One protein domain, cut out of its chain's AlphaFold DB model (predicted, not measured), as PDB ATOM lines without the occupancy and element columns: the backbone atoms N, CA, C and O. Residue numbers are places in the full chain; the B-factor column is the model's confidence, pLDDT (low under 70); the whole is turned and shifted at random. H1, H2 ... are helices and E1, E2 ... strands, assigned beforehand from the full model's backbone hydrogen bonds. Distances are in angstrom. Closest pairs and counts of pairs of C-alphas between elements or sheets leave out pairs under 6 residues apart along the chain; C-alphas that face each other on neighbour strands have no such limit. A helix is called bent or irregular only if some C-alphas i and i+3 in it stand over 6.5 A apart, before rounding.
ATOM      1  N   LYS A 376     277.408 274.421 199.808       90.19
ATOM      2  CA  LYS A 376     277.783 275.796 200.152       90.19
ATOM      3  C   LYS A 376     278.971 276.251 199.316       90.19
ATOM      4  O   LYS A 376     279.788 275.432 198.910       90.19
ATOM      5  N   GLN A 377     279.106 277.558 199.122       91.19
ATOM      6  CA  GLN A 377     280.270 278.174 198.485       91.19
ATOM      7  C   GLN A 377     281.239 278.761 199.517       91.19
ATOM      8  O   GLN A 377     280.821 279.291 200.550       91.19
ATOM      9  N   LEU A 378     282.538 278.681 199.233       90.31
ATOM     10  CA  LEU A 378     283.587 279.295 200.039       90.31
ATOM     11  C   LEU A 378     283.674 280.797 199.729       90.31
ATOM     12  O   LEU A 378     283.769 281.179 198.566       90.31
ATOM     13  N   VAL A 379     283.683 281.639 200.763       86.69
ATOM     14  CA  VAL A 379     283.744 283.114 200.644       86.69
ATOM     15  C   VAL A 379     284.896 283.739 201.445       86.69
ATOM     16  O   VAL A 379     284.910 284.938 201.712       86.69
ATOM     17  N   SER A 380     285.871 282.927 201.856       84.06
ATOM     18  CA  SER A 380     287.066 283.380 202.577       84.06
ATOM     19  C   SER A 380     287.967 284.262 201.708       84.06
ATOM     20  O   SER A 380     288.260 283.917 200.561       84.06
ATOM     21  N   ALA A 381     288.493 285.350 202.276       80.00
ATOM     22  CA  ALA A 381     289.346 286.300 201.557       80.00
ATOM     23  C   ALA A 381     290.649 285.666 201.033       80.00
ATOM     24  O   ALA A 381     291.166 286.051 199.985       80.00
ATOM     25  N   GLU A 382     291.167 284.655 201.726       85.06
ATOM     26  CA  GLU A 382     292.360 283.893 201.359       85.06
ATOM     27  C   GLU A 382     292.181 283.101 200.053       85.06
ATOM     28  O   GLU A 382     293.162 282.790 199.378       85.06
ATOM     29  N   ALA A 383     290.936 282.813 199.657       87.12
ATOM     30  CA  ALA A 383     290.608 282.139 198.406       87.12
ATOM     31  C   ALA A 383     290.415 283.112 197.224       87.12
ATOM     32  O   ALA A 383     290.224 282.667 196.090       87.12
ATOM     33  N   ASN A 384     290.503 284.432 197.447       81.06
ATOM     34  CA  ASN A 384     290.137 285.451 196.456       81.06
ATOM     35  C   ASN A 384     290.914 285.371 195.140       81.06
ATOM     36  O   ASN A 384     290.390 285.807 194.122       81.06
ATOM     37  N   ALA A 385     292.131 284.819 195.113       81.00
ATOM     38  CA  ALA A 385     292.836 284.633 193.843       81.00
ATOM     39  C   ALA A 385     292.034 283.735 192.879       81.00
ATOM     40  O   ALA A 385     291.901 284.079 191.711       81.00
ATOM     41  N   CYS A 386     291.425 282.652 193.376       82.06
ATOM     42  CA  CYS A 386     290.552 281.778 192.584       82.06
ATOM     43  C   CYS A 386     289.119 282.323 192.494       82.06
ATOM     44  O   CYS A 386     288.523 282.309 191.417       82.06
ATOM     45  N   LEU A 387     288.587 282.864 193.601       80.94
ATOM     46  CA  LEU A 387     287.204 283.361 193.652       80.94
ATOM     47  C   LEU A 387     286.959 284.587 192.766       80.94
ATOM     48  O   LEU A 387     285.816 284.919 192.490       80.94
ATOM     49  N   LYS A 388     288.003 285.254 192.271       71.06
ATOM     50  CA  LYS A 388     287.854 286.313 191.266       71.06
ATOM     51  C   LYS A 388     287.164 285.823 189.996       71.06
ATOM     52  O   LYS A 388     286.419 286.589 189.404       71.06
ATOM     53  N   CYS A 389     287.411 284.589 189.565       71.38
ATOM     54  CA  CYS A 389     286.907 284.109 188.280       71.38
ATOM     55  C   CYS A 389     285.601 283.327 188.420       71.38
ATOM     56  O   CYS A 389     284.722 283.516 187.586       71.38
ATOM     57  N   HIS A 390     285.475 282.487 189.452       79.88
ATOM     58  CA  HIS A 390     284.298 281.651 189.693       79.88
ATOM     59  C   HIS A 390     284.160 281.251 191.169       79.88
ATOM     60  O   HIS A 390     285.091 281.390 191.963       79.88
ATOM     61  N   ARG A 391     283.001 280.696 191.535       85.50
ATOM     62  CA  ARG A 391     282.732 280.167 192.878       85.50
ATOM     63  C   ARG A 391     283.469 278.852 193.124       85.50
ATOM     64  O   ARG A 391     283.745 278.098 192.193       85.50
ATOM     65  N   MET A 392     283.727 278.553 194.396       87.38
ATOM     66  CA  MET A 392     284.211 277.242 194.838       87.38
ATOM     67  C   MET A 392     283.192 276.617 195.782       87.38
ATOM     68  O   MET A 392     283.029 277.091 196.908       87.38
ATOM     69  N   GLY A 393     282.500 275.574 195.322       89.94
ATOM     70  CA  GLY A 393     281.586 274.805 196.157       89.94
ATOM     71  C   GLY A 393     282.318 273.853 197.102       89.94
ATOM     72  O   GLY A 393     283.483 273.507 196.903       89.94
ATOM     73  N   GLY A 394     281.627 273.449 198.166       89.25
ATOM     74  CA  GLY A 394     282.121 272.498 199.165       89.25
ATOM     75  C   GLY A 394     282.001 271.036 198.749       89.25
ATOM     76  O   GLY A 394     282.301 270.172 199.562       89.25
ATOM     77  N   GLY A 395     281.560 270.768 197.516       88.81
ATOM     78  CA  GLY A 395     281.372 269.423 196.996       88.81
ATOM     79  C   GLY A 395     282.663 268.823 196.444       88.81
ATOM     80  O   GLY A 395     283.778 269.063 196.923       88.81
ATOM     81  N   ARG A 396     282.521 268.031 195.375       86.81
ATOM     82  CA  ARG A 396     283.599 267.202 194.814       86.81
ATOM     83  C   ARG A 396     284.858 267.993 194.443       86.81
ATOM     84  O   ARG A 396     285.964 267.438 194.506       86.81
ATOM     85  N   TRP A 397     284.704 269.265 194.068       86.81
ATOM     86  CA  TRP A 397     285.812 270.136 193.688       86.81
ATOM     87  C   TRP A 397     286.749 270.427 194.849       86.81
ATOM     88  O   TRP A 397     287.929 270.081 194.762       86.81
ATOM     89  N   ALA A 398     286.240 271.019 195.929       89.06
ATOM     90  CA  ALA A 398     287.057 271.345 197.093       89.06
ATOM     91  C   ALA A 398     287.572 270.085 197.804       89.06
ATOM     92  O   ALA A 398     288.705 270.078 198.290       89.06
ATOM     93  N   GLU A 399     286.778 269.011 197.834       85.81
ATOM     94  CA  GLU A 399     287.144 267.767 198.516       85.81
ATOM     95  C   GLU A 399     288.276 266.998 197.820       85.81
ATOM     96  O   GLU A 399     289.169 266.471 198.492       85.81
ATOM     97  N   SER A 400     288.249 266.897 196.482       83.25
ATOM     98  CA  SER A 400     289.128 265.962 195.762       83.25
ATOM     99  C   SER A 400     289.710 266.482 194.447       83.25
ATOM    100  O   SER A 400     290.910 266.318 194.213       83.25
ATOM    101  N   TRP A 401     288.924 267.124 193.579       87.38
ATOM    102  CA  TRP A 401     289.407 267.474 192.235       87.38
ATOM    103  C   TRP A 401     290.347 268.670 192.206       87.38
ATOM    104  O   TRP A 401     291.139 268.782 191.272       87.38
ATOM    105  N   ILE A 402     290.354 269.506 193.247       88.06
ATOM    106  CA  ILE A 402     291.282 270.632 193.354       88.06
ATOM    107  C   ILE A 402     292.762 270.207 193.278       88.06
ATOM    108  O   ILE A 402     293.599 270.941 192.752       88.06
ATOM    109  N   GLY A 403     293.084 268.979 193.706       88.69
ATOM    110  CA  GLY A 403     294.425 268.404 193.569       88.69
ATOM    111  C   GLY A 403     294.871 268.213 192.114       88.69
ATOM    112  O   GLY A 403     296.066 268.244 191.824       88.69
ATOM    113  N   ARG A 404     293.930 268.081 191.173       89.69
ATOM    114  CA  ARG A 404     294.223 267.962 189.736       89.69
ATOM    115  C   ARG A 404     294.681 269.286 189.138       89.69
ATOM    116  O   ARG A 404     295.616 269.290 188.348       89.69
ATOM    117  N   LEU A 405     294.085 270.404 189.564       86.81
ATOM    118  CA  LEU A 405     294.447 271.761 189.121       86.81
ATOM    119  C   LEU A 405     295.860 272.144 189.575       86.81
ATOM    120  O   LEU A 405     296.621 272.742 188.825       86.81
ATOM    121  N   GLY A 406     296.219 271.779 190.809       84.81
ATOM    122  CA  GLY A 406     297.558 272.001 191.357       84.81
ATOM    123  C   GLY A 406     298.578 270.922 190.981       84.81
ATOM    124  O   GLY A 406     299.708 270.970 191.470       84.81
ATOM    125  N   GLY A 407     298.182 269.933 190.170       86.75
ATOM    126  CA  GLY A 407     299.016 268.816 189.728       86.75
ATOM    127  C   GLY A 407     299.601 267.959 190.858       86.75
ATOM    128  O   GLY A 407     300.728 267.477 190.735       86.75
ATOM    129  N   THR A 408     298.865 267.812 191.963       88.62
ATOM    130  CA  THR A 408     299.224 266.983 193.129       88.62
ATOM    131  C   THR A 408     298.489 265.641 193.165       88.62
ATOM    132  O   THR A 408     298.894 264.746 193.906       88.62
ATOM    133  N   ASP A 409     297.433 265.472 192.363       90.44
ATOM    134  CA  ASP A 409     296.720 264.201 192.199       90.44
ATOM    135  C   ASP A 409     297.509 263.252 191.278       90.44
ATOM    136  O   ASP A 409     297.499 263.391 190.056       90.44
ATOM    137  N   THR A 410     298.179 262.258 191.866       90.56
ATOM    138  CA  THR A 410     298.992 261.293 191.111       90.56
ATOM    139  C   THR A 410     298.161 260.354 190.245       90.56
ATOM    140  O   THR A 410     298.649 259.889 189.216       90.56
ATOM    141  N   SER A 411     296.903 260.089 190.611       88.81
ATOM    142  CA  SER A 411     296.006 259.291 189.768       88.81
ATOM    143  C   SER A 411     295.698 260.012 188.454       88.81
ATOM    144  O   SER A 411     295.572 259.370 187.414       88.81
ATOM    145  N   TRP A 412     295.673 261.346 188.493       90.50
ATOM    146  CA  TRP A 412     295.496 262.211 187.335       90.50
ATOM    147  C   TRP A 412     296.783 262.374 186.524       90.50
ATOM    148  O   TRP A 412     296.790 262.122 185.323       90.50
ATOM    149  N   THR A 413     297.901 262.723 187.169       91.00
ATOM    150  CA  THR A 413     299.161 262.970 186.442       91.00
ATOM    151  C   THR A 413     299.726 261.718 185.764       91.00
ATOM    152  O   THR A 413     300.548 261.830 184.858       91.00
ATOM    153  N   ASN A 414     299.301 260.522 186.193       93.12
ATOM    154  CA  ASN A 414     299.692 259.248 185.581       93.12
ATOM    155  C   ASN A 414     298.974 258.956 184.254       93.12
ATOM    156  O   ASN A 414     299.503 258.188 183.448       93.12
ATOM    157  N   ILE A 415     297.797 259.549 184.027       93.31
ATOM    158  CA  ILE A 415     297.014 259.392 182.790       93.31
ATOM    159  C   ILE A 415     297.184 260.578 181.828       93.31
ATOM    160  O   ILE A 415     296.560 260.622 180.770       93.31
ATOM    161  N   THR A 416     298.032 261.546 182.170       94.50
ATOM    162  CA  THR A 416     298.365 262.684 181.310       94.50
ATOM    163  C   THR A 416     299.725 262.493 180.644       94.50
ATOM    164  O   THR A 416     300.621 261.863 181.206       94.50
ATOM    165  N   THR A 417     299.905 263.044 179.443       95.06
ATOM    166  CA  THR A 417     301.193 263.002 178.726       95.06
ATOM    167  C   THR A 417     302.264 263.857 179.406       95.06
ATOM    168  O   THR A 417     301.972 264.751 180.205       95.06
ATOM    169  N   GLU A 418     303.533 263.636 179.049       91.69
ATOM    170  CA  GLU A 418     304.643 264.495 179.490       91.69
ATOM    171  C   GLU A 418     304.426 265.961 179.100       91.69
ATOM    172  O   GLU A 418     304.708 266.851 179.899       91.69
ATOM    173  N   LYS A 419     303.852 266.217 177.914       89.25
ATOM    174  CA  LYS A 419     303.501 267.570 177.463       89.25
ATOM    175  C   LYS A 419     302.510 268.240 178.405       89.25
ATOM    176  O   LYS A 419     302.738 269.379 178.796       89.25
ATOM    177  N   PHE A 420     301.422 267.560 178.767       89.50
ATOM    178  CA  PHE A 420     300.449 268.136 179.694       89.50
ATOM    179  C   PHE A 420     301.066 268.394 181.073       89.50
ATOM    180  O   PHE A 420     300.751 269.387 181.716       89.50
ATOM    181  N   ASN A 421     301.994 267.541 181.510       90.94
ATOM    182  CA  ASN A 421     302.672 267.679 182.796       90.94
ATOM    183  C   ASN A 421     303.688 268.842 182.864       90.94
ATOM    184  O   ASN A 421     304.232 269.096 183.939       90.94
ATOM    185  N   LEU A 422     303.928 269.577 181.771       87.88
ATOM    186  CA  LEU A 422     304.705 270.821 181.793       87.88
ATOM    187  C   LEU A 422     303.953 271.930 182.545       87.88
ATOM    188  O   LEU A 422     302.731 272.028 182.449       87.88
ATOM    189  N   ALA A 423     304.685 272.821 183.227       85.19
ATOM    190  CA  ALA A 423     304.107 273.906 184.033       85.19
ATOM    191  C   ALA A 423     303.076 274.764 183.268       85.19
ATOM    192  O   ALA A 423     302.046 275.129 183.830       85.19
ATOM    193  N   ALA A 424     303.298 274.992 181.969       80.81
ATOM    194  CA  ALA A 424     302.418 275.793 181.116       80.81
ATOM    195  C   ALA A 424     301.037 275.159 180.845       80.81
ATOM    196  O   ALA A 424     300.143 275.838 180.350       80.81
ATOM    197  N   HIS A 425     300.865 273.864 181.128       83.38
ATOM    198  CA  HIS A 425     299.636 273.110 180.852       83.38
ATOM    199  C   HIS A 425     299.052 272.460 182.108       83.38
ATOM    200  O   HIS A 425     297.839 272.458 182.302       83.38
ATOM    201  N   LYS A 426     299.918 271.955 182.987       86.12
ATOM    202  CA  LYS A 426     299.554 271.306 184.247       86.12
ATOM    203  C   LYS A 426     298.773 272.242 185.169       86.12
ATOM    204  O   LYS A 426     297.814 271.810 185.803       86.12
ATOM    205  N   TYR A 427     299.167 273.515 185.209       86.44
ATOM    206  CA  TYR A 427     298.539 274.574 186.002       86.44
ATOM    207  C   TYR A 427     297.610 275.405 185.119       86.44
ATOM    208  O   TYR A 427     297.894 276.548 184.782       86.44
ATOM    209  N   TRP A 428     296.504 274.801 184.694       75.06
ATOM    210  CA  TRP A 428     295.573 275.378 183.714       75.06
ATOM    211  C   TRP A 428     294.617 276.441 184.291       75.06
ATOM    212  O   TRP A 428     293.690 276.870 183.605       75.06
ATOM    213  N   MET A 429     294.835 276.860 185.541       73.88
ATOM    214  CA  MET A 429     294.147 277.973 186.195       73.88
ATOM    215  C   MET A 429     295.180 278.864 186.909       73.88
ATOM    216  O   MET A 429     296.027 278.329 187.632       73.88
ATOM    217  N   PRO A 430     295.108 280.202 186.758       67.44
ATOM    218  CA  PRO A 430     294.037 280.966 186.106       67.44
ATOM    219  C   PRO A 430     294.218 281.084 184.571       67.44
ATOM    220  O   PRO A 430     295.325 280.884 184.073       67.44
ATOM    221  N   PRO A 431     293.163 281.423 183.803       57.72
ATOM    222  CA  PRO A 431     293.231 281.494 182.339       57.72
ATOM    223  C   PRO A 431     294.147 282.607 181.802       57.72
ATOM    224  O   PRO A 431     294.674 282.481 180.703       57.72
ATOM    225  N   GLU A 432     294.374 283.677 182.564       58.28
ATOM    226  CA  GLU A 432     295.173 284.838 182.152       58.28
ATOM    227  C   GLU A 432     296.690 284.681 182.355       58.28
ATOM    228  O   GLU A 432     297.452 285.592 182.026       58.28
ATOM    229  N   THR A 433     297.153 283.570 182.935       63.09
ATOM    230  CA  THR A 433     298.574 283.355 183.244       63.09
ATOM    231  C   THR A 433     299.008 281.949 182.854       63.09
ATOM    232  O   THR A 433     298.587 280.968 183.454       63.09
ATOM    233  N   ALA A 434     299.921 281.850 181.887       71.25
ATOM    234  CA  ALA A 434     300.648 280.614 181.630       71.25
ATOM    235  C   ALA A 434     301.942 280.606 182.455       71.25
ATOM    236  O   ALA A 434     302.791 281.485 182.300       71.25
ATOM    237  N   PHE A 435     302.111 279.607 183.323       80.00
ATOM    238  CA  PHE A 435     303.330 279.454 184.117       80.00
ATOM    239  C   PHE A 435     304.425 278.796 183.275       80.00
ATOM    240  O   PHE A 435     304.299 277.643 182.869       80.00
ATOM    241  N   ALA A 436     305.512 279.518 183.005       78.75
ATOM    242  CA  ALA A 436     306.613 278.990 182.201       78.75
ATOM    243  C   ALA A 436     307.449 277.956 182.977       78.75
ATOM    244  O   ALA A 436     307.980 277.018 182.379       78.75
ATOM    245  N   ALA A 437     307.545 278.102 184.303       83.62
ATOM    246  CA  ALA A 437     308.280 277.203 185.182       83.62
ATOM    247  C   ALA A 437     307.536 276.894 186.497       83.62
ATOM    248  O   ALA A 437     306.694 277.648 186.975       83.62
ATOM    249  N   GLU A 438     307.923 275.789 187.140       87.25
ATOM    250  CA  GLU A 438     307.419 275.345 188.455       87.25
ATOM    251  C   GLU A 438     307.578 276.406 189.565       87.25
ATOM    252  O   GLU A 438     306.754 276.515 190.481       87.25
ATOM    253  N   ILE A 439     308.639 277.218 189.493       84.94
ATOM    254  CA  ILE A 439     308.890 278.283 190.473       84.94
ATOM    255  C   ILE A 439     307.860 279.418 190.374       84.94
ATOM    256  O   ILE A 439     307.463 279.983 191.397       84.94
ATOM    257  N   ASP A 440     307.367 279.693 189.165       84.62
ATOM    258  CA  ASP A 440     306.369 280.735 188.916       84.62
ATOM    259  C   ASP A 440     305.030 280.334 189.548       84.62
ATOM    260  O   ASP A 440     304.378 281.138 190.210       84.62
ATOM    261  N   TRP A 441     304.660 279.053 189.434       87.56
ATOM    262  CA  TRP A 441     303.466 278.507 190.078       87.56
ATOM    263  C   TRP A 441     303.595 278.486 191.602       87.56
ATOM    264  O   TRP A 441     302.736 279.015 192.309       87.56
ATOM    265  N   SER A 442     304.673 277.897 192.128       87.19
ATOM    266  CA  SER A 442     304.838 277.692 193.575       87.19
ATOM    267  C   SER A 442     304.878 278.991 194.389       87.19
ATOM    268  O   SER A 442     304.475 278.990 195.552       87.19
ATOM    269  N   SER A 443     305.326 280.097 193.788       84.69
ATOM    270  CA  SER A 443     305.378 281.418 194.426       84.69
ATOM    271  C   SER A 443     304.120 282.279 194.219       84.69
ATOM    272  O   SER A 443     303.959 283.286 194.918       84.69
ATOM    273  N   SER A 444     303.213 281.871 193.324       86.25
ATOM    274  CA  SER A 444     302.009 282.623 192.945       86.25
ATOM    275  C   SER A 444     300.970 282.753 194.069       86.25
ATOM    276  O   SER A 444     300.896 281.939 194.997       86.25
ATOM    277  N   GLU A 445     300.104 283.765 193.976       85.19
ATOM    278  CA  GLU A 445     298.923 283.871 194.846       85.19
ATOM    279  C   GLU A 445     297.879 282.774 194.586       85.19
ATOM    280  O   GLU A 445     297.186 282.357 195.515       85.19
ATOM    281  N   PHE A 446     297.817 282.245 193.361       87.75
ATOM    282  CA  PHE A 446     296.899 281.175 192.971       87.75
ATOM    283  C   PHE A 446     297.222 279.864 193.677       87.75
ATOM    284  O   PHE A 446     296.323 279.219 194.212       87.75
ATOM    285  N   LYS A 447     298.507 279.505 193.783       90.50
ATOM    286  CA  LYS A 447     298.922 278.332 194.559       90.50
ATOM    287  C   LYS A 447     298.537 278.456 196.035       90.50
ATOM    288  O   LYS A 447     298.043 277.492 196.617       90.50
ATOM    289  N   LYS A 448     298.725 279.637 196.636       90.75
ATOM    290  CA  LYS A 448     298.353 279.892 198.041       90.75
ATOM    291  C   LYS A 448     296.846 279.751 198.259       90.75
ATOM    292  O   LYS A 448     296.434 279.090 199.209       90.75
ATOM    293  N   ALA A 449     296.037 280.322 197.365       91.06
ATOM    294  CA  ALA A 449     294.584 280.185 197.412       91.06
ATOM    295  C   ALA A 449     294.143 278.724 197.229       91.06
ATOM    296  O   ALA A 449     293.300 278.239 197.980       91.06
ATOM    297  N   LEU A 450     294.752 277.993 196.291       91.38
ATOM    298  CA  LEU A 450     294.435 276.591 196.022       91.38
ATOM    299  C   LEU A 450     294.719 275.687 197.232       91.38
ATOM    300  O   LEU A 450     293.892 274.840 197.574       91.38
ATOM    301  N   ASP A 451     295.842 275.896 197.924       91.19
ATOM    302  CA  ASP A 451     296.161 275.175 199.164       91.19
ATOM    303  C   ASP A 451     295.142 275.458 200.271       91.19
ATOM    304  O   ASP A 451     294.711 274.538 200.973       91.19
ATOM    305  N   PHE A 452     294.735 276.722 200.408       93.50
ATOM    306  CA  PHE A 452     293.724 277.135 201.371       93.50
ATOM    307  C   PHE A 452     292.366 276.478 201.084       93.50
ATOM    308  O   PHE A 452     291.782 275.867 201.980       93.50
ATOM    309  N   ILE A 453     291.900 276.518 199.831       92.81
ATOM    310  CA  ILE A 453     290.638 275.885 199.414       92.81
ATOM    311  C   ILE A 453     290.694 274.371 199.651       92.81
ATOM    312  O   ILE A 453     289.765 273.811 200.225       92.81
ATOM    313  N   SER A 454     291.800 273.713 199.285       91.62
ATOM    314  CA  SER A 454     292.019 272.281 199.539       91.62
ATOM    315  C   SER A 454     291.956 271.940 201.034       91.62
ATOM    316  O   SER A 454     291.397 270.912 201.420       91.62
ATOM    317  N   ASN A 455     292.506 272.793 201.906       93.06
ATOM    318  CA  ASN A 455     292.381 272.606 203.351       93.06
ATOM    319  C   ASN A 455     290.931 272.776 203.827       93.06
ATOM    320  O   ASN A 455     290.464 271.957 204.618       93.06
ATOM    321  N   CYS A 456     290.211 273.784 203.330       94.06
ATOM    322  CA  CYS A 456     288.804 273.985 203.672       94.06
ATOM    323  C   CYS A 456     287.902 272.854 203.168       94.06
ATOM    324  O   CYS A 456     287.003 272.452 203.893       94.06
ATOM    325  N   GLY A 457     288.151 272.289 201.984       91.50
ATOM    326  CA  GLY A 457     287.407 271.126 201.493       91.50
ATOM    327  C   GLY A 457     287.600 269.890 202.377       91.50
ATOM    328  O   GLY A 457     286.641 269.207 202.713       91.50
ATOM    329  N   LYS A 458     288.834 269.632 202.833       90.81
ATOM    330  CA  LYS A 458     289.135 268.498 203.732       90.81
ATOM    331  C   LYS A 458     288.655 268.720 205.165       90.81
ATOM    332  O   LYS A 458     288.282 267.763 205.836       90.81
ATOM    333  N   ASN A 459     288.694 269.966 205.637       92.31
ATOM    334  CA  ASN A 459     288.317 270.364 206.991       92.31
ATOM    335  C   ASN A 459     287.388 271.594 206.952       92.31
ATOM    336  O   ASN A 459     287.831 272.701 207.274       92.31
ATOM    337  N   PRO A 460     286.092 271.431 206.616       90.19
ATOM    338  CA  PRO A 460     285.174 272.560 206.404       90.19
ATOM    339  C   PRO A 460     284.991 273.490 207.606       90.19
ATOM    340  O   PRO A 460     284.600 274.641 207.438       90.19
ATOM    341  N   THR A 461     285.286 273.009 208.816       92.50
ATOM    342  CA  THR A 461     285.174 273.752 210.080       92.50
ATOM    343  C   THR A 461     286.487 274.386 210.547       92.50
ATOM    344  O   THR A 461     286.540 274.937 211.649       92.50
ATOM    345  N   ALA A 462     287.563 274.302 209.757       92.56
ATOM    346  CA  ALA A 462     288.841 274.911 210.104       92.56
ATOM    347  C   ALA A 462     288.731 276.444 210.212       92.56
ATOM    348  O   ALA A 462     287.938 277.089 209.523       92.56
ATOM    349  N   ALA A 463     289.548 277.040 211.087       86.69
ATOM    350  CA  ALA A 463     289.565 278.485 211.288       86.69
ATOM    351  C   ALA A 463     289.884 279.218 209.972       86.69
ATOM    352  O   ALA A 463     290.871 278.901 209.310       86.69
ATOM    353  N   GLY A 464     289.045 280.191 209.608       85.75
ATOM    354  CA  GLY A 464     289.154 280.952 208.360       85.75
ATOM    355  C   GLY A 464     288.322 280.400 207.198       85.75
ATOM    356  O   GLY A 464     288.073 281.146 206.257       85.75
ATOM    357  N   CYS A 465     287.828 279.157 207.251       92.62
ATOM    358  CA  CYS A 465     286.936 278.607 206.225       92.62
ATOM    359  C   CYS A 465     285.505 279.128 206.422       92.62
ATOM    360  O   CYS A 465     284.791 278.692 207.325       92.62
ATOM    361  N   ILE A 466     285.093 280.084 205.588       91.56
ATOM    362  CA  ILE A 466     283.778 280.725 205.665       91.56
ATOM    363  C   ILE A 466     282.928 280.189 204.516       91.56
ATOM    364  O   ILE A 466     283.191 280.485 203.352       91.56
ATOM    365  N   TRP A 467     281.909 279.401 204.854       89.88
ATOM    366  CA  TRP A 467     280.980 278.796 203.900       89.88
ATOM    367  C   TRP A 467     279.626 279.505 203.938       89.88
ATOM    368  O   TRP A 467     279.003 279.604 204.998       89.88
ATOM    369  N   ALA A 468     279.154 279.951 202.779       89.25
ATOM    370  CA  ALA A 468     277.871 280.618 202.600       89.25
ATOM    371  C   ALA A 468     276.959 279.810 201.672       89.25
ATOM    372  O   ALA A 468     277.432 279.033 200.843       89.25
ATOM    373  N   ASP A 469     275.649 279.995 201.799       88.25
ATOM    374  CA  ASP A 469     274.710 279.399 200.851       88.25
ATOM    375  C   ASP A 469     274.915 280.023 199.460       88.25
ATOM    376  O   ASP A 469     275.254 281.207 199.325       88.25
ATOM    377  N   VAL A 470     274.746 279.215 198.415       87.06
ATOM    378  CA  VAL A 470     274.775 279.713 197.039       87.06
ATOM    379  C   VAL A 470     273.511 280.552 196.801       87.06
ATOM    380  O   VAL A 470     272.421 280.104 197.167       87.06
ATOM    381  N   PRO A 471     273.605 281.760 196.211       82.50
ATOM    382  CA  PRO A 471     272.433 282.569 195.903       82.50
ATOM    383  C   PRO A 471     271.480 281.785 195.003       82.50
ATOM    384  O   PRO A 471     271.895 281.278 193.973       82.50
ATOM    385  N   THR A 472     270.203 281.689 195.359       81.06
ATOM    386  CA  THR A 472     269.179 280.980 194.559       81.06
ATOM    387  C   THR A 472     268.255 281.939 193.808       81.06
ATOM    388  O   THR A 472     267.471 281.516 192.962       81.06
ATOM    389  N   THR A 473     268.374 283.237 194.087       70.50
ATOM    390  CA  THR A 473     267.660 284.346 193.441       70.50
ATOM    391  C   THR A 473     268.656 285.433 193.048       70.50
ATOM    392  O   THR A 473     269.688 285.534 193.718       70.50
ATOM    393  N   PRO A 474     268.380 286.253 192.012       64.19
ATOM    394  CA  PRO A 474     269.271 287.332 191.597       64.19
ATOM    395  C   PRO A 474     269.748 288.133 192.807       64.19
ATOM    396  O   PRO A 474     268.922 288.702 193.523       64.19
TER     397      PRO A 474
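AT A GLANCE: This is residues 376 to 474 of the 1152 residues of a protein of Deltaproteobacteria bacterium (UniProt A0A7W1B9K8). A core of helices has H6 in the middle, with H1 crossing its first part and H2 alongside its last part. At one end of the long axis lie the short helices H3, H4 and H5 with their loops, and at the other a small two-stranded ribbon of E1 and E2. The printed part has 99 residues, with six named helices and two named strands in the order E1, H1, H2, H3, H4, H5, H6, E2; the sheet E1 - E2 is antiparallel and the class is mostly helix. The whole is compact, with a radius of gyration of the C-alphas of 14.0 A, and only just elongated, spanning 42 by 28 by 26 A.

IN THESE COORDINATES: E1, residues 376 to 378, begins at C-alpha 376 (277.783, 275.796, 200.152) and is 6.8 A long. H1, residues 381 to 387, measures 8.7 A, and H2, residues 396 to 405, 13.1 A. Both are irregular: C-alphas 382 and 385 are 7.6 A apart, and C-alphas 399 and 402 are 7.2 A apart. H3 is residues 410 to 413, 5.0 A, and H4 residues 423 to 426, 5.2 A. H5, residues 438 to 443, measures 8.8 A. H6, residues 445 to 458, begins at C-alpha 445 (298.923, 283.871, 194.846) and measures 20.3 A. E2, residues 467 to 469, is 7.0 A long and ends at C-alpha 469 (274.710, 279.399, 200.851).

HOW THE PARTS SIT: H6 touches H1, closest at the C-alphas of Ala 383 and Ala 449, 4.5 A; their lines are only just about perpendicular, at 73 degrees. H6 touches H2, closest at the C-alphas of Ala 398 and Gly 457, 4.4 A, at a shallow tilt of 34 degrees, only just short of steep, opposite ways. H5 and H6 are close but not clearly touching, with the C-alphas of Trp 441 and Lys 447 closest at 6.4 A, and about perpendicular at 76 degrees. H4 is close to H5 but not clearly touching, the closest C-alphas being those of Ala 423 and Glu 438, 5.7 A. H3 is likewise close to H2 but not clearly touching, with the C-alphas of Arg 404 and Trp 412 closest at 6.4 A. H1 and H2 are apart. E1 and E2 are antiparallel neighbours at 136 degrees; N 377 and O 468 are 2.8 A apart and N 468 and O 377 2.9 A, within hydrogen-bond range. In H5 and H6 every O i to N i+4 pair is within range; H1 has 1 of 3, with 3 of 4 O i to N i+3 pairs, H2 has 2 of 6, with 3 of 7, and H3 and H4 are too short for an O i to N i+4 pair.

THE WHOLE: The C-alphas of Glu 418 and Thr 473, the two farthest apart, are 44.2 A apart. The printed part has no cut. The link H4 to H5, 11 residues, is long. Mean pLDDT of the printed part is 85.6; residues 430 to 433 and residue 474 are under 70.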